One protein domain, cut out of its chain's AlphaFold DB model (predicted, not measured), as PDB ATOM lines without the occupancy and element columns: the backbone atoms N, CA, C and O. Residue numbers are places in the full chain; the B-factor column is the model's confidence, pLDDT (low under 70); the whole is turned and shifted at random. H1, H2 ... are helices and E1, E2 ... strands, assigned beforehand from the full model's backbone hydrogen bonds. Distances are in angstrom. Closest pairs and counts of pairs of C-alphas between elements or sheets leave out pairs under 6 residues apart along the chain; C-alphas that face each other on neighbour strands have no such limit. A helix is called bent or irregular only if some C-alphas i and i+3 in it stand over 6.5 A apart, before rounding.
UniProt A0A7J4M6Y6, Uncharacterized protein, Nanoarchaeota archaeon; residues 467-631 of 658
ATOM      1  N   ILE A 467      18.935-105.139  38.984       83.69
ATOM      2  CA  ILE A 467      19.366-104.148  37.990       83.69
ATOM      3  C   ILE A 467      20.455-104.730  37.080       83.69
ATOM      4  O   ILE A 467      20.445-104.503  35.871       83.69
ATOM      5  N   ALA A 468      21.388-105.512  37.625       83.19
ATOM      6  CA  ALA A 468      22.426-106.170  36.843       83.19
ATOM      7  C   ALA A 468      21.849-107.216  35.873       83.19
ATOM      8  O   ALA A 468      22.323-107.298  34.740       83.19
ATOM      9  N   LYS A 469      20.830-107.996  36.269       83.38
ATOM     10  CA  LYS A 469      20.122-108.912  35.348       83.38
ATOM     11  C   LYS A 469      19.468-108.147  34.205       83.38
ATOM     12  O   LYS A 469      19.646-108.509  33.042       83.38
ATOM     13  N   ASP A 470      18.750-107.081  34.535       81.12
ATOM     14  CA  ASP A 470      18.068-106.243  33.556       81.12
ATOM     15  C   ASP A 470      19.045-105.588  32.578       81.12
ATOM     16  O   ASP A 470      18.814-105.596  31.369       81.12
ATOM     17  N   LEU A 471      20.174-105.087  33.086       77.38
ATOM     18  CA  LEU A 471      21.239-104.514  32.270       77.38
ATOM     19  C   LEU A 471      21.819-105.559  31.314       77.38
ATOM     20  O   LEU A 471      21.996-105.278  30.130       77.38
ATOM     21  N   ILE A 472      22.079-106.778  31.802       77.31
ATOM     22  CA  ILE A 472      22.541-107.885  30.956       77.31
ATOM     23  C   ILE A 472      21.500-108.172  29.870       77.31
ATOM     24  O   ILE A 472      21.869-108.233  28.703       77.31
ATOM     25  N   ASN A 473      20.214-108.289  30.208       75.81
ATOM     26  CA  ASN A 473      19.150-108.511  29.224       75.81
ATOM     27  C   ASN A 473      19.086-107.392  28.177       75.81
ATOM     28  O   ASN A 473      19.019-107.675  26.981       75.81
ATOM     29  N   TYR A 474      19.154-106.133  28.608       72.81
ATOM     30  CA  TYR A 474      19.161-104.971  27.724       72.81
ATOM     31  C   TYR A 474      20.353-104.993  26.754       72.81
ATOM     32  O   TYR A 474      20.172-104.808  25.549       72.81
ATOM     33  N   MET A 475      21.561-105.277  27.254       67.81
ATOM     34  CA  MET A 475      22.773-105.385  26.430       67.81
ATOM     35  C   MET A 475      22.694-106.568  25.457       67.81
ATOM     36  O   MET A 475      23.094-106.468  24.303       67.81
ATOM     37  N   VAL A 476      22.147-107.695  25.904       67.12
ATOM     38  CA  VAL A 476      22.040-108.943  25.138       67.12
ATOM     39  C   VAL A 476      20.999-108.840  24.022       67.12
ATOM     40  O   VAL A 476      21.262-109.324  22.922       67.12
ATOM     41  N   LEU A 477      19.839-108.225  24.268       61.81
ATOM     42  CA  LEU A 477      18.747-108.105  23.289       61.81
ATOM     43  C   LEU A 477      19.056-107.119  22.159       61.81
ATOM     44  O   LEU A 477      18.587-107.302  21.040       61.81
ATOM     45  N   ASN A 478      19.858-106.092  22.441       56.44
ATOM     46  CA  ASN A 478      20.157-105.031  21.481       56.44
ATOM     47  C   ASN A 478      21.457-105.261  20.686       56.44
ATOM     48  O   ASN A 478      21.769-104.463  19.804       56.44
ATOM     49  N   ASN A 479      22.188-106.354  20.944       54.12
ATOM     50  CA  ASN A 479      23.486-106.630  20.325       54.12
ATOM     51  C   ASN A 479      23.487-107.917  19.480       54.12
ATOM     52  O   ASN A 479      23.500-109.035  20.009       54.12
ATOM     53  N   SER A 480      23.604-107.767  18.158       50.53
ATOM     54  CA  SER A 480      24.200-108.785  17.284       50.53
ATOM     55  C   SER A 480      25.685-108.461  17.111       50.53
ATOM     56  O   SER A 480      26.016-107.388  16.612       50.53
ATOM     57  N   PHE A 481      26.576-109.359  17.531       53.91
ATOM     58  CA  PHE A 481      28.024-109.129  17.485       53.91
ATOM     59  C   PHE A 481      28.676-109.966  16.382       53.91
ATOM     60  O   PHE A 481      28.414-111.162  16.257       53.91
ATOM     61  N   GLY A 482      29.531-109.329  15.592       53.28
ATOM     62  CA  GLY A 482      30.316-109.930  14.519       53.28
ATOM     63  C   GLY A 482      30.937-108.835  13.647       53.28
ATOM     64  O   GLY A 482      30.425-107.713  13.655       53.28
ATOM     65  N   PRO A 483      32.034-109.122  12.929       56.75
ATOM     66  CA  PRO A 483      32.612-108.169  11.999       56.75
ATOM     67  C   PRO A 483      31.580-107.809  10.924       56.75
ATOM     68  O   PRO A 483      30.822-108.664  10.463       56.75
ATOM     69  N   ASN A 484      31.532-106.538  10.532       61.72
ATOM     70  CA  ASN A 484      30.690-106.105   9.415       61.72
ATOM     71  C   ASN A 484      31.234-106.640   8.073       61.72
ATOM     72  O   ASN A 484      32.341-107.170   8.007       61.72
ATOM     73  N   GLU A 485      30.496-106.488   6.969       67.69
ATOM     74  CA  GLU A 485      30.909-107.027   5.658       67.69
ATOM     75  C   GLU A 485      32.299-106.537   5.195       67.69
ATOM     76  O   GLU A 485      33.066-107.304   4.597       67.69
ATOM     77  N   LYS A 486      32.662-105.282   5.510       62.59
ATOM     78  CA  LYS A 486      33.982-104.709   5.190       62.59
ATOM     79  C   LYS A 486      35.080-105.393   6.015       62.59
ATOM     80  O   LYS A 486      36.140-105.725   5.486       62.59
ATOM     81  N   GLU A 487      34.825-105.633   7.296       59.12
ATOM     82  CA  GLU A 487      35.742-106.309   8.218       59.12
ATOM     83  C   GLU A 487      35.880-107.805   7.920       59.12
ATOM     84  O   GLU A 487      36.996-108.317   7.942       59.12
ATOM     85  N   ILE A 488      34.786-108.487   7.569       69.62
ATOM     86  CA  ILE A 488      34.797-109.885   7.113       69.62
ATOM     87  C   ILE A 488      35.731-110.016   5.913       69.62
ATOM     88  O   ILE A 488      36.668-110.809   5.948       69.62
ATOM     89  N   SER A 489      35.543-109.172   4.895       70.00
ATOM     90  CA  SER A 489      36.380-109.174   3.688       70.00
ATOM     91  C   SER A 489      37.862-108.928   4.015       70.00
ATOM     92  O   SER A 489      38.753-109.554   3.441       70.00
ATOM     93  N   LYS A 490      38.139-108.043   4.983       65.94
ATOM     94  CA  LYS A 490      39.497-107.737   5.458       65.94
ATOM     95  C   LYS A 490      40.140-108.939   6.149       65.94
ATOM     96  O   LYS A 490      41.288-109.255   5.845       65.94
ATOM     97  N   ILE A 491      39.413-109.627   7.027       65.44
ATOM     98  CA  ILE A 491      39.912-110.808   7.748       65.44
ATOM     99  C   ILE A 491      40.087-111.994   6.794       65.44
ATOM    100  O   ILE A 491      41.103-112.676   6.855       65.44
ATOM    101  N   GLN A 492      39.172-112.179   5.841       75.25
ATOM    102  CA  GLN A 492      39.291-113.199   4.792       75.25
ATOM    103  C   GLN A 492      40.542-113.021   3.919       75.25
ATOM    104  O   GLN A 492      41.052-113.991   3.364       75.25
ATOM    105  N   SER A 493      41.063-111.794   3.819       73.44
ATOM    106  CA  SER A 493      42.304-111.479   3.104       73.44
ATOM    107  C   SER A 493      43.586-111.605   3.949       73.44
ATOM    108  O   SER A 493      44.677-111.315   3.451       73.44
ATOM    109  N   ASP A 494      43.481-111.973   5.231       71.81
ATOM    110  CA  ASP A 494      44.616-112.240   6.121       71.81
ATOM    111  C   ASP A 494      44.850-113.755   6.215       71.81
ATOM    112  O   ASP A 494      44.140-114.476   6.919       71.81
ATOM    113  N   GLU A 495      45.867-114.243   5.499       74.38
ATOM    114  CA  GLU A 495      46.198-115.674   5.443       74.38
ATOM    115  C   GLU A 495      46.473-116.273   6.831       74.38
ATOM    116  O   GLU A 495      46.094-117.414   7.087       74.38
ATOM    117  N   GLY A 496      47.078-115.511   7.750       69.81
ATOM    118  CA  GLY A 496      47.411-115.997   9.088       69.81
ATOM    119  C   GLY A 496      46.184-116.133   9.987       69.81
ATOM    120  O   GLY A 496      46.075-117.098  10.743       69.81
ATOM    121  N   GLN A 497      45.237-115.197   9.901       65.00
ATOM    122  CA  GLN A 497      43.968-115.309  10.629       65.00
ATOM    123  C   GLN A 497      43.083-116.410  10.041       65.00
ATOM    124  O   GLN A 497      42.530-117.218  10.793       65.00
ATOM    125  N   MET A 498      43.010-116.497   8.711       78.00
ATOM    126  CA  MET A 498      42.236-117.530   8.027       78.00
ATOM    127  C   MET A 498      42.798-118.931   8.244       78.00
ATOM    128  O   MET A 498      42.014-119.866   8.369       78.00
ATOM    129  N   GLU A 499      44.115-119.110   8.384       76.94
ATOM    130  CA  GLU A 499      44.697-120.405   8.760       76.94
ATOM    131  C   GLU A 499      44.160-120.888  10.119       76.94
ATOM    132  O   GLU A 499      43.773-122.050  10.259       76.94
ATOM    133  N   ILE A 500      44.069-119.997  11.113       69.88
ATOM    134  CA  ILE A 500      43.549-120.354  12.439       69.88
ATOM    135  C   ILE A 500      42.040-120.634  12.375       69.88
ATOM    136  O   ILE A 500      41.583-121.618  12.961       69.88
ATOM    137  N   ILE A 501      41.269-119.817  11.645       76.31
ATOM    138  CA  ILE A 501      39.811-119.992  11.485       76.31
ATOM    139  C   ILE A 501      39.494-121.295  10.753       76.31
ATOM    140  O   ILE A 501      38.679-122.073  11.243       76.31
ATOM    141  N   ASN A 502      40.166-121.568   9.633       80.19
ATOM    142  CA  ASN A 502      40.001-122.801   8.863       80.19
ATOM    143  C   ASN A 502      40.384-124.019   9.712       80.19
ATOM    144  O   ASN A 502      39.606-124.957   9.828       80.19
ATOM    145  N   SER A 503      41.531-123.970  10.400       78.69
ATOM    146  CA  SER A 503      41.986-125.040  11.301       78.69
ATOM    147  C   SER A 503      40.990-125.326  12.432       78.69
ATOM    148  O   SER A 503      40.777-126.486  12.792       78.69
ATOM    149  N   LEU A 504      40.359-124.294  13.003       73.75
ATOM    150  CA  LEU A 504      39.310-124.454  14.012       73.75
ATOM    151  C   LEU A 504      38.026-125.024  13.402       73.75
ATOM    152  O   LEU A 504      37.527-126.030  13.896       73.75
ATOM    153  N   SER A 505      37.525-124.428  12.323       80.94
ATOM    154  CA  SER A 505      36.290-124.827  11.637       80.94
ATOM    155  C   SER A 505      36.351-126.274  11.118       80.94
ATOM    156  O   SER A 505      35.450-127.073  11.385       80.94
ATOM    157  N   GLU A 506      37.447-126.678  10.469       82.44
ATOM    158  CA  GLU A 506      37.633-128.036   9.941       82.44
ATOM    159  C   GLU A 506      37.606-129.105  11.046       82.44
ATOM    160  O   GLU A 506      37.036-130.183  10.864       82.44
ATOM    161  N   ARG A 507      38.164-128.813  12.234       78.69
ATOM    162  CA  ARG A 507      38.178-129.752  13.378       78.69
ATOM    163  C   ARG A 507      36.778-130.090  13.905       78.69
ATOM    164  O   ARG A 507      36.638-131.130  14.573       78.69
ATOM    165  N   TYR A 508      35.794-129.236  13.622       76.44
ATOM    166  CA  TYR A 508      34.407-129.329  14.085       76.44
ATOM    167  C   TYR A 508      33.383-129.479  12.949       76.44
ATOM    168  O   TYR A 508      32.186-129.478  13.197       76.44
ATOM    169  N   GLY A 509      33.840-129.757  11.724       76.31
ATOM    170  CA  GLY A 509      32.950-130.120  10.618       76.31
ATOM    171  C   GLY A 509      32.397-128.935   9.829       76.31
ATOM    172  O   GLY A 509      31.340-129.068   9.225       76.31
ATOM    173  N   GLY A 510      33.116-127.810   9.798       81.31
ATOM    174  CA  GLY A 510      32.781-126.637   8.983       81.31
ATOM    175  C   GLY A 510      32.421-125.394   9.796       81.31
ATOM    176  O   GLY A 510      32.493-124.282   9.277       81.31
ATOM    177  N   SER A 511      32.145-125.534  11.092       83.25
ATOM    178  CA  SER A 511      31.968-124.411  12.013       83.25
ATOM    179  C   SER A 511      32.406-124.808  13.414       83.25
ATOM    180  O   SER A 511      32.266-125.966  13.789       83.25
ATOM    181  N   PHE A 512      32.955-123.862  14.173       81.44
ATOM    182  CA  PHE A 512      33.183-124.023  15.603       81.44
ATOM    183  C   PHE A 512      32.158-123.194  16.375       81.44
ATOM    184  O   PHE A 512      32.227-121.963  16.380       81.44
ATOM    185  N   ASP A 513      31.233-123.880  17.043       82.88
ATOM    186  CA  ASP A 513      30.065-123.271  17.672       82.88
ATOM    187  C   ASP A 513      30.064-123.494  19.195       82.88
ATOM    188  O   ASP A 513      30.044-124.621  19.699       82.88
ATOM    189  N   VAL A 514      30.030-122.411  19.969       78.62
ATOM    190  CA  VAL A 514      30.019-122.418  21.435       78.62
ATOM    191  C   VAL A 514      28.727-121.801  21.948       78.62
ATOM    192  O   VAL A 514      28.449-120.630  21.715       78.62
ATOM    193  N   GLN A 515      27.960-122.569  22.714       82.69
ATOM    194  CA  GLN A 515      26.848-122.058  23.504       82.69
ATOM    195  C   GLN A 515      27.374-121.494  24.826       82.69
ATOM    196  O   GLN A 515      28.053-122.189  25.582       82.69
ATOM    197  N   LEU A 516      26.999-120.260  25.130       79.06
ATOM    198  CA  LEU A 516      27.203-119.594  26.407       79.06
ATOM    199  C   LEU A 516      25.825-119.408  27.047       79.06
ATOM    200  O   LEU A 516      24.942-118.813  26.430       79.06
ATOM    201  N   SER A 517      25.619-119.932  28.254       82.56
ATOM    202  CA  SER A 517      24.426-119.648  29.049       82.56
ATOM    203  C   SER A 517      24.804-119.058  30.404       82.56
ATOM    204  O   SER A 517      25.759-119.500  31.043       82.56
ATOM    205  N   LEU A 518      24.060-118.045  30.830       83.38
ATOM    206  CA  LEU A 518      24.108-117.456  32.160       83.38
ATOM    207  C   LEU A 518      22.710-117.586  32.749       83.38
ATOM    208  O   LEU A 518      21.761-117.057  32.177       83.38
ATOM    209  N   LYS A 519      22.566-118.312  33.855       88.31
ATOM    210  CA  LYS A 519      21.254-118.621  34.426       88.31
ATOM    211  C   LYS A 519      21.251-118.555  35.938       88.31
ATOM    212  O   LYS A 519      22.245-118.884  36.577       88.31
ATOM    213  N   GLU A 520      20.122-118.180  36.514       89.38
ATOM    214  CA  GLU A 520      19.913-118.239  37.957       89.38
ATOM    215  C   GLU A 520      19.416-119.633  38.363       89.38
ATOM    216  O   GLU A 520      18.433-120.148  37.825       89.38
ATOM    217  N   SER A 521      20.096-120.278  39.315       79.88
ATOM    218  CA  SER A 521      19.679-121.593  39.809       79.88
ATOM    219  C   SER A 521      18.322-121.522  40.517       79.88
ATOM    220  O   SER A 521      18.226-121.075  41.655       79.88
ATOM    221  N   GLY A 522      17.273-122.024  39.859       73.56
ATOM    222  CA  GLY A 522      15.911-122.047  40.406       73.56
ATOM    223  C   GLY A 522      15.124-120.744  40.224       73.56
ATOM    224  O   GLY A 522      14.062-120.619  40.830       73.56
ATOM    225  N   GLY A 523      15.629-119.812  39.411       79.50
ATOM    226  CA  GLY A 523      14.927-118.600  38.982       79.50
ATOM    227  C   GLY A 523      14.568-118.623  37.492       79.50
ATOM    228  O   GLY A 523      14.881-119.580  36.782       79.50
ATOM    229  N   ASP A 524      13.935-117.544  37.027       83.06
ATOM    230  CA  ASP A 524      13.482-117.385  35.634       83.06
ATOM    231  C   ASP A 524      14.521-116.689  34.732       83.06
ATOM    232  O   ASP A 524      14.328-116.574  33.521       83.06
ATOM    233  N   PHE A 525      15.631-116.210  35.299       85.62
ATOM    234  CA  PHE A 525      16.677-115.533  34.538       85.62
ATOM    235  C   PHE A 525      17.548-116.544  33.782       85.62
ATOM    236  O   PHE A 525      18.294-117.312  34.394       85.62
ATOM    237  N   GLU A 526      17.491-116.503  32.451       86.62
ATOM    238  CA  GLU A 526      18.398-117.218  31.555       86.62
ATOM    239  C   GLU A 526      18.750-116.339  30.352       86.62
ATOM    240  O   GLU A 526      17.890-115.909  29.586       86.62
ATOM    241  N   VAL A 527      20.044-116.123  30.161       82.94
ATOM    242  CA  VAL A 527      20.615-115.520  28.964       82.94
ATOM    243  C   VAL A 527      21.377-116.597  28.226       82.94
ATOM    244  O   VAL A 527      22.246-117.255  28.797       82.94
ATOM    245  N   LYS A 528      21.081-116.759  26.939       83.44
ATOM    246  CA  LYS A 528      21.692-117.779  26.096       83.44
ATOM    247  C   LYS A 528      22.174-117.168  24.790       83.44
ATOM    248  O   LYS A 528      21.398-116.554  24.068       83.44
ATOM    249  N   LYS A 529      23.453-117.358  24.482       81.56
ATOM    250  CA  LYS A 529      24.099-116.862  23.263       81.56
ATOM    251  C   LYS A 529      24.959-117.945  22.633       81.56
ATOM    252  O   LYS A 529      25.430-118.861  23.307       81.56
ATOM    253  N   TYR A 530      25.187-117.820  21.336       79.19
ATOM    254  CA  TYR A 530      25.978-118.751  20.550       79.19
ATOM    255  C   TYR A 530      27.070-118.009  19.802       79.19
ATOM    256  O   TYR A 530      26.767-117.190  18.939       79.19
ATOM    257  N   LEU A 531      28.321-118.310  20.129       78.56
ATOM    258  CA  LEU A 531      29.498-117.871  19.396       78.56
ATOM    259  C   LEU A 531      29.789-118.876  18.279       78.56
ATOM    260  O   LEU A 531      30.022-120.043  18.561       78.56
ATOM    261  N   GLN A 532      29.814-118.417  17.040       79.38
ATOM    262  CA  GLN A 532      30.092-119.198  15.845       79.38
ATOM    263  C   GLN A 532      31.354-118.667  15.169       79.38
ATOM    264  O   GLN A 532      31.457-117.469  14.917       79.38
ATOM    265  N   ILE A 533      32.302-119.549  14.867       81.25
ATOM    266  CA  ILE A 533      33.558-119.227  14.177       81.25
ATOM    267  C   ILE A 533      33.676-120.128  12.951       81.25
ATOM    268  O   ILE A 533      33.811-121.346  13.075       81.25
ATOM    269  N   ASN A 534      33.634-119.531  11.761       83.69
ATOM    270  CA  ASN A 534      33.824-120.231  10.493       83.69
ATOM    271  C   ASN A 534      34.334-119.270   9.400       83.69
ATOM    272  O   ASN A 534      34.341-118.061   9.622       83.69
ATOM    273  N   PRO A 535      34.770-119.778   8.235       83.19
ATOM    274  CA  PRO A 535      35.378-118.950   7.189       83.19
ATOM    275  C   PRO A 535      34.437-117.903   6.573       83.19
ATOM    276  O   PRO A 535      34.907-116.885   6.064       83.19
ATOM    277  N   ASP A 536      33.123-118.132   6.636       81.50
ATOM    278  CA  ASP A 536      32.118-117.271   6.008       81.50
ATOM    279  C   ASP A 536      31.753-116.081   6.900       81.50
ATOM    280  O   ASP A 536      31.701-114.945   6.434       81.50
ATOM    281  N   VAL A 537      31.508-116.329   8.191       75.88
ATOM    282  CA  VAL A 537      31.097-115.284   9.146       75.88
ATOM    283  C   VAL A 537      32.250-114.758   9.994       75.88
ATOM    284  O   VAL A 537      32.060-113.784  10.717       75.88
ATOM    285  N   ILE A 538      33.425-115.395   9.916       77.44
ATOM    286  CA  ILE A 538      34.627-115.169  10.731       77.44
ATOM    287  C   ILE A 538      34.384-115.433  12.214       77.44
ATOM    288  O   ILE A 538      34.920-116.383  12.784       77.44
ATOM    289  N   LEU A 539      33.554-114.607  12.837       73.25
ATOM    290  CA  LEU A 539      33.125-114.719  14.213       73.25
ATOM    291  C   LEU A 539      31.756-114.052  14.355       73.25
ATOM    292  O   LEU A 539      31.611-112.869  14.079       73.25
ATOM    293  N   ARG A 540      30.751-114.776  14.839       72.88
ATOM    294  CA  ARG A 540      29.396-114.251  15.033       72.88
ATOM    295  C   ARG A 540      28.837-114.690  16.374       72.88
ATOM    296  O   ARG A 540      28.885-115.870  16.691       72.88
ATOM    297  N   ILE A 541      28.249-113.777  17.133       72.00
ATOM    298  CA  ILE A 541      27.413-114.101  18.288       72.00
ATOM    299  C   ILE A 541      25.948-113.949  17.886       72.00
ATOM    300  O   ILE A 541      25.545-112.935  17.321       72.00
ATOM    301  N   SER A 542      25.152-114.969  18.179       71.38
ATOM    302  CA  SER A 542      23.741-115.049  17.798       71.38
ATOM    303  C   SER A 542      22.887-115.619  18.929       71.38
ATOM    304  O   SER A 542      23.394-116.308  19.814       71.38
ATOM    305  N   ASP A 543      21.585-115.346  18.892       71.38
ATOM    306  CA  ASP A 543      20.602-115.956  19.803       71.38
ATOM    307  C   ASP A 543      20.254-117.393  19.415       71.38
ATOM    308  O   ASP A 543      19.707-118.157  20.210       71.38
ATOM    309  N   PHE A 544      20.582-117.779  18.182       72.94
ATOM    310  CA  PHE A 544      20.230-119.068  17.624       72.94
ATOM    311  C   PHE A 544      21.255-119.533  16.592       72.94
ATOM    312  O   PHE A 544      21.724-118.750  15.767       72.94
ATOM    313  N   ILE A 545      21.521-120.837  16.594       74.88
ATOM    314  CA  ILE A 545      22.280-121.536  15.558       74.88
ATOM    315  C   ILE A 545      21.447-122.700  15.018       74.88
ATOM    316  O   ILE A 545      20.706-123.344  15.761       74.88
ATOM    317  N   ASN A 546      21.574-122.975  13.718       67.44
ATOM    318  CA  ASN A 546      20.882-124.092  13.062       67.44
ATOM    319  C   ASN A 546      21.438-125.459  13.499       67.44
ATOM    320  O   ASN A 546      20.741-126.471  13.423       67.44
ATOM    321  N   GLU A 547      22.698-125.487  13.931       69.56
ATOM    322  CA  GLU A 547      23.415-126.692  14.333       69.56
ATOM    323  C   GLU A 547      23.496-126.821  15.858       69.56
ATOM    324  O   GLU A 547      23.126-125.929  16.615       69.56
ATOM    325  N   SER A 548      23.946-127.975  16.347       76.69
ATOM    326  CA  SER A 548      24.137-128.183  17.788       76.69
ATOM    327  C   SER A 548      25.536-127.744  18.193       76.69
ATOM    328  O   SER A 548      26.505-128.232  17.618       76.69
ATOM    329  N   SER A 549      25.631-126.910  19.231       80.56
ATOM    330  CA  SER A 549      26.908-126.387  19.726       80.56
ATOM    331  C   SER A 549      27.922-127.494  20.022       80.56
ATOM    332  O   SER A 549      27.587-128.503  20.651       80.56
ATOM    333  N   ASP A 550      29.176-127.261  19.656       79.69
ATOM    334  CA  ASP A 550      30.308-128.138  19.948       79.69
ATOM    335  C   ASP A 550      30.691-128.120  21.423       79.69
ATOM    336  O   ASP A 550      31.202-129.106  21.968       79.69
ATOM    337  N   ILE A 551      30.465-126.980  22.071       76.25
ATOM    338  CA  ILE A 551      30.737-126.746  23.483       76.25
ATOM    339  C   ILE A 551      29.563-125.969  24.060       76.25
ATOM    340  O   ILE A 551      29.169-124.952  23.503       76.25
ATOM    341  N   SER A 552      29.047-126.402  25.205       76.62
ATOM    342  CA  SER A 552      28.144-125.587  26.017       76.62
ATOM    343  C   SER A 552      28.823-125.202  27.326       76.62
ATOM    344  O   SER A 552      29.356-126.062  28.028       76.62
ATOM    345  N   ILE A 553      28.818-123.913  27.644       75.00
ATOM    346  CA  ILE A 553      29.298-123.351  28.903       75.00
ATOM    347  C   ILE A 553      28.077-122.785  29.615       75.00
ATOM    348  O   ILE A 553      27.498-121.811  29.147       75.00
ATOM    349  N   ASP A 554      27.696-123.406  30.726       78.12
ATOM    350  CA  ASP A 554      26.599-122.950  31.570       78.12
ATOM    351  C   ASP A 554      27.173-122.310  32.835       78.12
ATOM    352  O   ASP A 554      27.962-122.934  33.551       78.12
ATOM    353  N   MET A 555      26.772-121.074  33.106       81.06
ATOM    354  CA  MET A 555      27.240-120.275  34.226       81.06
ATOM    355  C   MET A 555      26.090-119.926  35.165       81.06
ATOM    356  O   MET A 555      25.029-119.497  34.719       81.06
ATOM    357  N   ASP A 556      26.306-120.100  36.464       84.75
ATOM    358  CA  ASP A 556      25.378-119.666  37.500       84.75
ATOM    359  C   ASP A 556      25.524-118.159  37.744       84.75
ATOM    360  O   ASP A 556      26.615-117.671  38.057       84.75
ATOM    361  N   TYR A 557      24.419-117.433  37.588       85.88
ATOM    362  CA  TYR A 557      24.354-115.984  37.711       85.88
ATOM    363  C   TYR A 557      24.723-115.489  39.116       85.88
ATOM    364  O   TYR A 557      25.423-114.486  39.251       85.88
ATOM    365  N   ASP A 558      24.333-116.205  40.165       88.38
ATOM    366  CA  ASP A 558      24.568-115.776  41.544       88.38
ATOM    367  C   ASP A 558      26.037-115.919  41.903       88.38
ATOM    368  O   ASP A 558      26.634-115.033  42.517       88.38
ATOM    369  N   VAL A 559      26.649-117.028  41.492       82.38
ATOM    370  CA  VAL A 559      28.087-117.243  41.659       82.38
ATOM    371  C   VAL A 559      28.877-116.196  40.870       82.38
ATOM    372  O   VAL A 559      29.841-115.633  41.394       82.38
ATOM    373  N   ALA A 560      28.444-115.908  39.643       79.44
ATOM    374  CA  ALA A 560      28.993-114.870  38.779       79.44
ATOM    375  C   ALA A 560      28.940-113.475  39.435       79.44
ATOM    376  O   ALA A 560      29.976-112.823  39.592       79.44
ATOM    377  N   TYR A 561      27.758-113.042  39.873       82.44
ATOM    378  CA  TYR A 561      27.541-111.748  40.517       82.44
ATOM    379  C   TYR A 561      28.349-111.617  41.815       82.44
ATOM    380  O   TYR A 561      29.068-110.638  42.013       82.44
ATOM    381  N   ASN A 562      28.311-112.638  42.676       83.56
ATOM    382  CA  ASN A 562      29.046-112.637  43.942       83.56
ATOM    383  C   ASN A 562      30.563-112.587  43.737       83.56
ATOM    384  O   ASN A 562      31.274-111.961  44.524       83.56
ATOM    385  N   PHE A 563      31.073-113.235  42.686       79.94
ATOM    386  CA  PHE A 563      32.481-113.144  42.324       79.94
ATOM    387  C   PHE A 563      32.868-111.711  41.943       79.94
ATOM    388  O   PHE A 563      33.839-111.190  42.490       79.94
ATOM    389  N   VAL A 564      32.104-111.056  41.063       77.31
ATOM    390  CA  VAL A 564      32.378-109.669  40.647       77.31
ATOM    391  C   VAL A 564      32.264-108.708  41.828       77.31
ATOM    392  O   VAL A 564      33.188-107.933  42.068       77.31
ATOM    393  N   SER A 565      31.199-108.820  42.624       79.38
ATOM    394  CA  SER A 565      30.994-108.000  43.821       79.38
ATOM    395  C   SER A 565      32.145-108.147  44.821       79.38
ATOM    396  O   SER A 565      32.635-107.156  45.363       79.38
ATOM    397  N   TYR A 566      32.643-109.371  45.030       79.81
ATOM    398  CA  TYR A 566      33.822-109.605  45.863       79.81
ATOM    399  C   TYR A 566      35.072-108.929  45.299       79.81
ATOM    400  O   TYR A 566      35.827-108.328  46.062       79.81
ATOM    401  N   MET A 567      35.305-109.037  43.987       74.19
ATOM    402  CA  MET A 567      36.468-108.425  43.347       74.19
ATOM    403  C   MET A 567      36.430-106.897  43.486       74.19
ATOM    404  O   MET A 567      37.400-106.318  43.966       74.19
ATOM    405  N   ILE A 568      35.300-106.265  43.166       78.44
ATOM    406  CA  ILE A 568      35.132-104.810  43.275       78.44
ATOM    407  C   ILE A 568      35.338-104.360  44.723       78.44
ATOM    408  O   ILE A 568      36.182-103.516  45.000       78.44
ATOM    409  N   ASN A 569      34.636-104.966  45.683       78.75
ATOM    410  CA  ASN A 569      34.723-104.525  47.076       78.75
ATOM    411  C   ASN A 569      36.108-104.746  47.692       78.75
ATOM    412  O   ASN A 569      36.551-103.936  48.499       78.75
ATOM    413  N   LYS A 570      36.802-105.831  47.330       77.06
ATOM    414  CA  LYS A 570      38.105-106.156  47.916       77.06
ATOM    415  C   LYS A 570      39.267-105.395  47.287       77.06
ATOM    416  O   LYS A 570      40.215-105.078  47.999       77.06
ATOM    417  N   PHE A 571      39.247-105.202  45.971       75.00
ATOM    418  CA  PHE A 571      40.382-104.629  45.246       75.00
ATOM    419  C   PHE A 571      40.187-103.147  44.944       75.00
ATOM    420  O   PHE A 571      41.134-102.387  45.119       75.00
ATOM    421  N   ASP A 572      38.979-102.735  44.562       74.00
ATOM    422  CA  ASP A 572      38.689-101.330  44.263       74.00
ATOM    423  C   ASP A 572      38.182-100.598  45.517       74.00
ATOM    424  O   ASP A 572      38.676 -99.529  45.851       74.00
ATOM    425  N   GLY A 573      37.280-101.216  46.288       78.00
ATOM    426  CA  GLY A 573      36.662-100.596  47.468       78.00
ATOM    427  C   GLY A 573      37.602-100.323  48.643       78.00
ATOM    428  O   GLY A 573      37.322 -99.448  49.458       78.00
ATOM    429  N   GLU A 574      38.722-101.043  48.739       81.19
ATOM    430  CA  GLU A 574      39.752-100.789  49.756       81.19
ATOM    431  C   GLU A 574      40.870 -99.869  49.264       81.19
ATOM    432  O   GLU A 574      41.681 -99.399  50.071       81.19
ATOM    433  N   LYS A 575      40.916 -99.599  47.956       84.56
ATOM    434  CA  LYS A 575      41.921 -98.734  47.362       84.56
ATOM    435  C   LYS A 575      41.679 -97.300  47.801       84.56
ATOM    436  O   LYS A 575      40.585 -96.765  47.648       84.56
ATOM    437  N   ILE A 576      42.726 -96.678  48.328       88.94
ATOM    438  CA  ILE A 576      42.728 -95.244  48.594       88.94
ATOM    439  C   ILE A 576      43.216 -94.549  47.324       88.94
ATOM    440  O   ILE A 576      44.252 -94.908  46.766       88.94
ATOM    441  N   GLU A 577      42.468 -93.554  46.873       89.12
ATOM    442  CA  GLU A 577      42.802 -92.693  45.745       89.12
ATOM    443  C   GLU A 577      43.058 -91.264  46.233       89.12
ATOM    444  O   GLU A 577      42.531 -90.840  47.264       89.12
ATOM    445  N   GLY A 578      43.912 -90.536  45.514       89.12
ATOM    446  CA  GLY A 578      44.388 -89.210  45.891       89.12
ATOM    447  C   GLY A 578      45.322 -88.605  44.837       89.12
ATOM    448  O   GLY A 578      45.618 -89.264  43.836       89.12
ATOM    449  N   PRO A 579      45.804 -87.371  45.059       86.44
ATOM    450  CA  PRO A 579      46.684 -86.665  44.128       86.44
ATOM    451  C   PRO A 579      48.086 -87.275  44.027       86.44
ATOM    452  O   PRO A 579      48.539 -88.008  44.911       86.44
ATOM    453  N   PHE A 580      48.823 -86.887  42.981       81.75
ATOM    454  CA  PHE A 580      50.139 -87.447  42.640       81.75
ATOM    455  C   PHE A 580      51.212 -87.376  43.748       81.75
ATOM    456  O   PHE A 580      52.170 -88.153  43.713       81.75
ATOM    457  N   TRP A 581      51.115 -86.457  44.721       80.25
ATOM    458  CA  TRP A 581      52.088 -86.365  45.828       80.25
ATOM    459  C   TRP A 581      51.834 -87.360  46.958       80.25
ATOM    460  O   TRP A 581      52.683 -87.494  47.845       80.25
ATOM    461  N   VAL A 582      50.700 -88.061  46.955       79.50
ATOM    462  CA  VAL A 582      50.392 -89.071  47.964       79.50
ATOM    463  C   VAL A 582      50.942 -90.411  47.497       79.50
ATOM    464  O   VAL A 582      50.407 -91.051  46.598       79.50
ATOM    465  N   GLN A 583      52.016 -90.867  48.139       68.69
ATOM    466  CA  GLN A 583      52.454 -92.250  47.996       68.69
ATOM    467  C   GLN A 583      51.621 -93.131  48.922       68.69
ATOM    468  O   GLN A 583      51.693 -93.016  50.146       68.69
ATOM    469  N   ILE A 584      50.814 -93.997  48.320       71.00
ATOM    470  CA  ILE A 584      49.992 -94.973  49.025       71.00
ATOM    471  C   ILE A 584      50.697 -96.313  48.851       71.00
ATOM    472  O   ILE A 584      50.692 -96.888  47.763       71.00
ATOM    473  N   GLU A 585      51.349 -96.793  49.910       62.22
ATOM    474  CA  GLU A 585      51.804 -98.181  49.956       62.22
ATOM    475  C   GLU A 585      50.565 -99.069  50.075       62.22
ATOM    476  O   GLU A 585      50.045 -99.320  51.161       62.22
ATOM    477  N   GLU A 586      50.039 -99.498  48.932       61.81
ATOM    478  CA  GLU A 586      49.041-100.553  48.911       61.81
ATOM    479  C   GLU A 586      49.707-101.845  49.394       61.81
ATOM    480  O   GLU A 586      50.764-102.230  48.882       61.81
ATOM    481  N   ASP A 587      49.055-102.546  50.328       55.91
ATOM    482  CA  ASP A 587      49.376-103.912  50.768       55.91
ATOM    483  C   ASP A 587      49.138-104.915  49.611       55.91
ATOM    484  O   ASP A 587      48.387-105.887  49.688       55.91
ATOM    485  N   SER A 588      49.791-104.686  48.474       54.75
ATOM    486  CA  SER A 588      49.756-105.460  47.231       54.75
ATOM    487  C   SER A 588      50.595-106.741  47.337       54.75
ATOM    488  O   SER A 588      51.168-107.244  46.368       54.75
ATOM    489  N   GLY A 589      50.659-107.306  48.542       56.81
ATOM    490  CA  GLY A 589      51.387-108.526  48.835       56.81
ATOM    491  C   GLY A 589      50.797-109.756  48.131       56.81
ATOM    492  O   GLY A 589      49.662-109.750  47.641       56.81
ATOM    493  N   PRO A 590      51.526-110.888  48.135       56.94
ATOM    494  CA  PRO A 590      51.080-112.140  47.519       56.94
ATOM    495  C   PRO A 590      49.710-112.626  48.028       56.94
ATOM    496  O   PRO A 590      49.020-113.358  47.321       56.94
ATOM    497  N   ALA A 591      49.276-112.195  49.217       63.53
ATOM    498  CA  ALA A 591      47.953-112.477  49.770       63.53
ATOM    499  C   ALA A 591      46.796-111.986  48.876       63.53
ATOM    500  O   ALA A 591      45.794-112.695  48.744       63.53
ATOM    501  N   ASN A 592      46.942-110.836  48.209       63.91
ATOM    502  CA  ASN A 592      45.942-110.299  47.283       63.91
ATOM    503  C   ASN A 592      45.836-111.161  46.019       63.91
ATOM    504  O   ASN A 592      44.736-111.553  45.623       63.91
ATOM    505  N   LEU A 593      46.979-111.588  45.470       59.94
ATOM    506  CA  LEU A 593      47.033-112.544  44.363       59.94
ATOM    507  C   LEU A 593      46.401-113.895  44.743       59.94
ATOM    508  O   LEU A 593      45.587-114.429  43.991       59.94
ATOM    509  N   PHE A 594      46.747-114.458  45.904       67.19
ATOM    510  CA  PHE A 594      46.173-115.728  46.360       67.19
ATOM    511  C   PHE A 594      44.676-115.619  46.653       67.19
ATOM    512  O   PHE A 594      43.938-116.560  46.365       67.19
ATOM    513  N   SER A 595      44.216-114.473  47.153       68.44
ATOM    514  CA  SER A 595      42.793-114.196  47.353       68.44
ATOM    515  C   SER A 595      42.030-114.156  46.030       68.44
ATOM    516  O   SER A 595      41.012-114.833  45.907       68.44
ATOM    517  N   ALA A 596      42.546-113.442  45.022       63.31
ATOM    518  CA  ALA A 596      41.959-113.415  43.682       63.31
ATOM    519  C   ALA A 596      41.915-114.825  43.068       63.31
ATOM    520  O   ALA A 596      40.885-115.265  42.561       63.31
ATOM    521  N   LEU A 597      43.011-115.586  43.172       60.28
ATOM    522  CA  LEU A 597      43.072-116.969  42.683       60.28
ATOM    523  C   LEU A 597      42.103-117.903  43.421       60.28
ATOM    524  O   LEU A 597      41.511-118.783  42.796       60.28
ATOM    525  N   GLY A 598      41.943-117.720  44.733       63.94
ATOM    526  CA  GLY A 598      40.978-118.447  45.550       63.94
ATOM    527  C   GLY A 598      39.540-118.156  45.125       63.94
ATOM    528  O   GLY A 598      38.777-119.096  44.909       63.94
ATOM    529  N   ALA A 599      39.202-116.879  44.928       65.31
ATOM    530  CA  ALA A 599      37.888-116.444  44.458       65.31
ATOM    531  C   ALA A 599      37.563-117.005  43.063       65.31
ATOM    532  O   ALA A 599      36.503-117.597  42.883       65.31
ATOM    533  N   ILE A 600      38.508-116.933  42.116       65.94
ATOM    534  CA  ILE A 600      38.362-117.518  40.769       65.94
ATOM    535  C   ILE A 600      38.135-119.034  40.853       65.94
ATOM    536  O   ILE A 600      37.239-119.574  40.209       65.94
ATOM    537  N   SER A 601      38.946-119.739  41.649       63.03
ATOM    538  CA  SER A 601      38.843-121.196  41.822       63.03
ATOM    539  C   SER A 601      37.496-121.611  42.413       63.03
ATOM    540  O   SER A 601      36.915-122.609  41.984       63.03
ATOM    541  N   LYS A 602      36.988-120.841  43.382       69.88
ATOM    542  CA  LYS A 602      35.678-121.060  43.996       69.88
ATOM    543  C   LYS A 602      34.550-120.836  42.987       69.88
ATOM    544  O   LYS A 602      33.768-121.755  42.768       69.88
ATOM    545  N   ALA A 603      34.534-119.679  42.320       68.25
ATOM    546  CA  ALA A 603      33.529-119.348  41.311       68.25
ATOM    547  C   ALA A 603      33.467-120.407  40.199       68.25
ATOM    548  O   ALA A 603      32.392-120.837  39.793       68.25
ATOM    549  N   TRP A 604      34.628-120.903  39.767       67.38
ATOM    550  CA  TRP A 604      34.708-121.950  38.753       67.38
ATOM    551  C   TRP A 604      34.134-123.294  39.218       67.38
ATOM    552  O   TRP A 604      33.426-123.949  38.462       67.38
ATOM    553  N   LYS A 605      34.427-123.716  40.454       69.44
ATOM    554  CA  LYS A 605      33.930-124.989  41.002       69.44
ATOM    555  C   LYS A 605      32.429-124.983  41.264       69.44
ATOM    556  O   LYS A 605      31.808-126.035  41.172       69.44
ATOM    557  N   GLU A 606      31.895-123.838  41.669       77.56
ATOM    558  CA  GLU A 606      30.518-123.723  42.149       77.56
ATOM    559  C   GLU A 606      29.555-123.269  41.049       77.56
ATOM    560  O   GLU A 606      28.399-123.674  41.068       77.56
ATOM    561  N   GLY A 607      30.022-122.474  40.081       74.12
ATOM    562  CA  GLY A 607      29.144-121.770  39.148       74.12
ATOM    563  C   GLY A 607      29.435-121.966  37.669       74.12
ATOM    564  O   GLY A 607      28.801-121.291  36.875       74.12
ATOM    565  N   VAL A 608      30.369-122.833  37.252       73.25
ATOM    566  CA  VAL A 608      30.655-123.051  35.820       73.25
ATOM    567  C   VAL A 608      30.595-124.533  35.464       73.25
ATOM    568  O   VAL A 608      31.338-125.353  35.997       73.25
ATOM    569  N   THR A 609      29.749-124.876  34.494       75.31
ATOM    570  CA  THR A 609      29.632-126.220  33.920       75.31
ATOM    571  C   THR A 609      30.000-126.186  32.440       75.31
ATOM    572  O   THR A 609      29.423-125.422  31.677       75.31
ATOM    573  N   ILE A 610      30.936-127.035  32.008       68.06
ATOM    574  CA  ILE A 610      31.342-127.144  30.597       68.06
ATOM    575  C   ILE A 610      30.947-128.524  30.071       68.06
ATOM    576  O   ILE A 610      31.386-129.543  30.606       68.06
ATOM    577  N   LYS A 611      30.149-128.559  29.003       76.44
ATOM    578  CA  LYS A 611      29.677-129.773  28.326       76.44
ATOM    579  C   LYS A 611      30.209-129.793  26.893       76.44
ATOM    580  O   LYS A 611      29.644-129.131  26.024       76.44
ATOM    581  N   PRO A 612      31.309-130.505  26.623       69.75
ATOM    582  CA  PRO A 612      31.802-130.648  25.264       69.75
ATOM    583  C   PRO A 612      31.024-131.758  24.535       69.75
ATOM    584  O   PRO A 612      30.813-132.840  25.083       69.75
ATOM    585  N   ARG A 613      30.615-131.508  23.290       64.31
ATOM    586  CA  ARG A 613      29.952-132.496  22.422       64.31
ATOM    587  C   ARG A 613      30.940-133.525  21.868       64.31
ATOM    588  O   ARG A 613      30.614-134.700  21.729       64.31
ATOM    589  N   TYR A 614      32.169-133.087  21.600       60.62
ATOM    590  CA  TYR A 614      33.300-133.923  21.190       60.62
ATOM    591  C   TYR A 614      34.337-134.028  22.324       60.62
ATOM    592  O   TYR A 614      34.390-133.166  23.191       60.62
ATOM    593  N   ALA A 615      35.175-135.072  22.347       55.88
ATOM    594  CA  ALA A 615      36.080-135.369  23.471       55.88
ATOM    595  C   ALA A 615      36.862-134.145  24.016       55.88
ATOM    596  O   ALA A 615      37.483-133.409  23.247       55.88
ATOM    597  N   LEU A 616      36.919-134.001  25.352       51.06
ATOM    598  CA  LEU A 616      37.579-132.913  26.111       51.06
ATOM    599  C   LEU A 616      39.023-132.606  25.649       51.06
ATOM    600  O   LEU A 616      39.503-131.482  25.762       51.06
ATOM    601  N   ILE A 617      39.711-133.609  25.096       48.81
ATOM    602  CA  ILE A 617      41.068-133.501  24.547       48.81
ATOM    603  C   ILE A 617      41.128-132.504  23.378       48.81
ATOM    604  O   ILE A 617      42.067-131.716  23.330       48.81
ATOM    605  N   LYS A 618      40.130-132.475  22.479       52.88
ATOM    606  CA  LYS A 618      40.092-131.516  21.356       52.88
ATOM    607  C   LYS A 618      40.026-130.067  21.857       52.88
ATOM    608  O   LYS A 618      40.729-129.207  21.345       52.88
ATOM    609  N   LEU A 619      39.265-129.825  22.925       50.72
ATOM    610  CA  LEU A 619      39.064-128.506  23.535       50.72
ATOM    611  C   LEU A 619      40.364-127.935  24.133       50.72
ATOM    612  O   LEU A 619      40.650-126.753  23.966       50.72
ATOM    613  N   LEU A 620      41.196-128.777  24.761       46.12
ATOM    614  CA  LEU A 620      42.480-128.378  25.360       46.12
ATOM    615  C   LEU A 620      43.531-127.929  24.331       46.12
ATOM    616  O   LEU A 620      44.348-127.063  24.647       46.12
ATOM    617  N   PHE A 621      43.509-128.476  23.111       47.97
ATOM    618  CA  PHE A 621      44.410-128.053  22.031       47.97
ATOM    619  C   PHE A 621      44.006-126.704  21.415       47.97
ATOM    620  O   PHE A 621      44.874-125.954  20.978       47.97
ATOM    621  N   ASN A 622      42.719-126.355  21.464       52.69
ATOM    622  CA  ASN A 622      42.164-125.180  20.784       52.69
ATOM    623  C   ASN A 622      42.225-123.888  21.611       52.69
ATOM    624  O   ASN A 622      42.083-122.804  21.057       52.69
ATOM    625  N   VAL A 623      42.473-123.960  22.925       50.62
ATOM    626  CA  VAL A 623      42.559-122.755  23.778       50.62
ATOM    627  C   VAL A 623      43.671-121.807  23.317       50.62
ATOM    628  O   VAL A 623      43.545-120.590  23.434       50.62
ATOM    629  N   LYS A 624      44.765-122.360  22.784       51.88
ATOM    630  CA  LYS A 624      45.870-121.577  22.224       51.88
ATOM    631  C   LYS A 624      45.447-120.855  20.939       51.88
ATOM    632  O   LYS A 624      45.710-119.664  20.825       51.88
ATOM    633  N   ASP A 625      44.763-121.562  20.045       48.75
ATOM    634  CA  ASP A 625      44.335-121.075  18.730       48.75
ATOM    635  C   ASP A 625      43.248-119.985  18.878       48.75
ATOM    636  O   ASP A 625      43.370-118.895  18.321       48.75
ATOM    637  N   ILE A 626      42.264-120.200  19.763       49.50
ATOM    638  CA  ILE A 626      41.232-119.209  20.133       49.50
ATOM    639  C   ILE A 626      41.865-117.968  20.779       49.50
ATOM    640  O   ILE A 626      41.501-116.837  20.465       49.50
ATOM    641  N   SER A 627      42.853-118.156  21.662       42.00
ATOM    642  CA  SER A 627      43.573-117.034  22.270       42.00
ATOM    643  C   SER A 627      44.341-116.213  21.235       42.00
ATOM    644  O   SER A 627      44.460-115.007  21.422       42.00
ATOM    645  N   GLN A 628      44.884-116.831  20.184       45.00
ATOM    646  CA  GLN A 628      45.650-116.135  19.147       45.00
ATOM    647  C   GLN A 628      44.752-115.322  18.209       45.00
ATOM    648  O   GLN A 628      45.090-114.177  17.931       45.00
ATOM    649  N   LEU A 629      43.588-115.850  17.817       46.72
ATOM    650  CA  LEU A 629      42.591-115.099  17.039       46.72
ATOM    651  C   LEU A 629      42.121-113.828  17.750       46.72
ATOM    652  O   LEU A 629      42.010-112.770  17.143       46.72
ATOM    653  N   MET A 630      41.919-113.922  19.062       40.19
ATOM    654  CA  MET A 630      41.433-112.817  19.892       40.19
ATOM    655  C   MET A 630      42.513-111.765  20.205       40.19
ATOM    656  O   MET A 630      42.188-110.680  20.675       40.19
ATOM    657  N   SER A 631      43.798-112.071  19.979       36.28
ATOM    658  CA  SER A 631      44.923-111.178  20.320       36.28
ATOM    659  C   SER A 631      45.379-110.281  19.162       36.28
ATOM    660  O   SER A 631      46.230-109.416  19.373       36.28
TER     661      SER A 631
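What this domain is: This is residues 467 to 631 of the 658 residues of an uncharacterized protein of Nanoarchaeota archaeon (UniProt A0A7J4M6Y6). A twisted sheet of five strands and a long helical hairpin, H4 and H5, make a wide V: the chain passes directly from E4 into H4 and from H5 into E5, and this arm is tipped by a loop whose residues 577 to 583 stick out. Away from the arm, H3 and H6 run side by side and graze the sheet, and H2 sits at the corner of H3; H1 lies over E2, only just apart from H4 of the arm, with their closest C-alphas 8.4 A from each other. The printed part has 165 residues with six named helices and five named strands, in the order H1 H2 H3 E1 E2 E3 E4 H4 H5 E5 H6, of mixed class. The mixed sheet has the order E3 E2 E1 E4 E5. The whole is loose, with a radius of gyration of the C-alphas of 19.6 A, and spans 54 by 43 by 35 A.

How they stand to each other: E1, residues 512 to 519, and E2, residues 526 to 533, form an antiparallel hairpin, with N 516 and O 529 within hydrogen-bond range at 2.8 A. E3, residues 540 to 542, an edge strand, forms a hairpin with E2, N 532 and O 540 being 2.7 A apart; E1 E2 E3 are a meander, each strand the antiparallel neighbour of the one before. E4, residues 551 to 556, is parallel to E1, with N 517 and O 553 at 2.8 A. E5, residues 608 to 612, the other edge strand, is antiparallel to E4, with N 554 and O 609 at 2.8 A. The sheet is twisted, its C-alphas lying up to 4.1 A off the best plane. H1, residues 467 to 477, is on the sheet over E2 at a height of 10.2 A, slantwise to the strands, at 39 degrees to E2 on the local plane; the closest C-alphas of H1 and E2 are Asn 473 and Val 527, 7.2 A. H4, residues 557 to 572, and H5, residues 590 to 607, touch as a helical hairpin, opposite ways at a shallow tilt of 10 degrees, closest at the C-alphas of Val 559 and Gly 607, 5.3 A. H3, residues 495 to 507, touches H6, residues 616 to 629, closest at the C-alphas of Ile 500 and Asp 625, 6.4 A, opposite ways at a shallow tilt of 19 degrees. H3, H4, H5 and H6 only graze the sheet. H2, residues 485 to 492, is not on it; H2 and residues 497 to 498 of H3 only just touch, with 3 pairs of C-alphas within 8 A, only at the corner, closest at the C-alphas of Gln 492 and Met 498, 6.2 A. Every O i to N i+4 pair is within hydrogen-bond range in H1, H2, H4 and H5, against 7 of 9 in H3 and 7 of 10 in H6.

Where its parts are: H1 begins at C-alpha 467 (19.366, -104.148, 37.990). H5 measures 25.4 A, H4 21.5 A, E2 23.1 A and E1 22.9 A. H6, 20.6 A, is only just irregular, C-alphas 621 and 624 being 6.6 A apart; it ends at C-alpha 629 (42.591, -115.099, 17.039).

The domain as a whole: The two C-alphas farthest apart are those of Gly 509 and Trp 581, 59.3 A. The printed part has no cut, and the link from H4 to H5, 17 residues, is long. Mean pLDDT of the printed part is 71.5; 64 residues are under 70, among them 585 to 605 and 612 to 631, and H6 has a mean of 49.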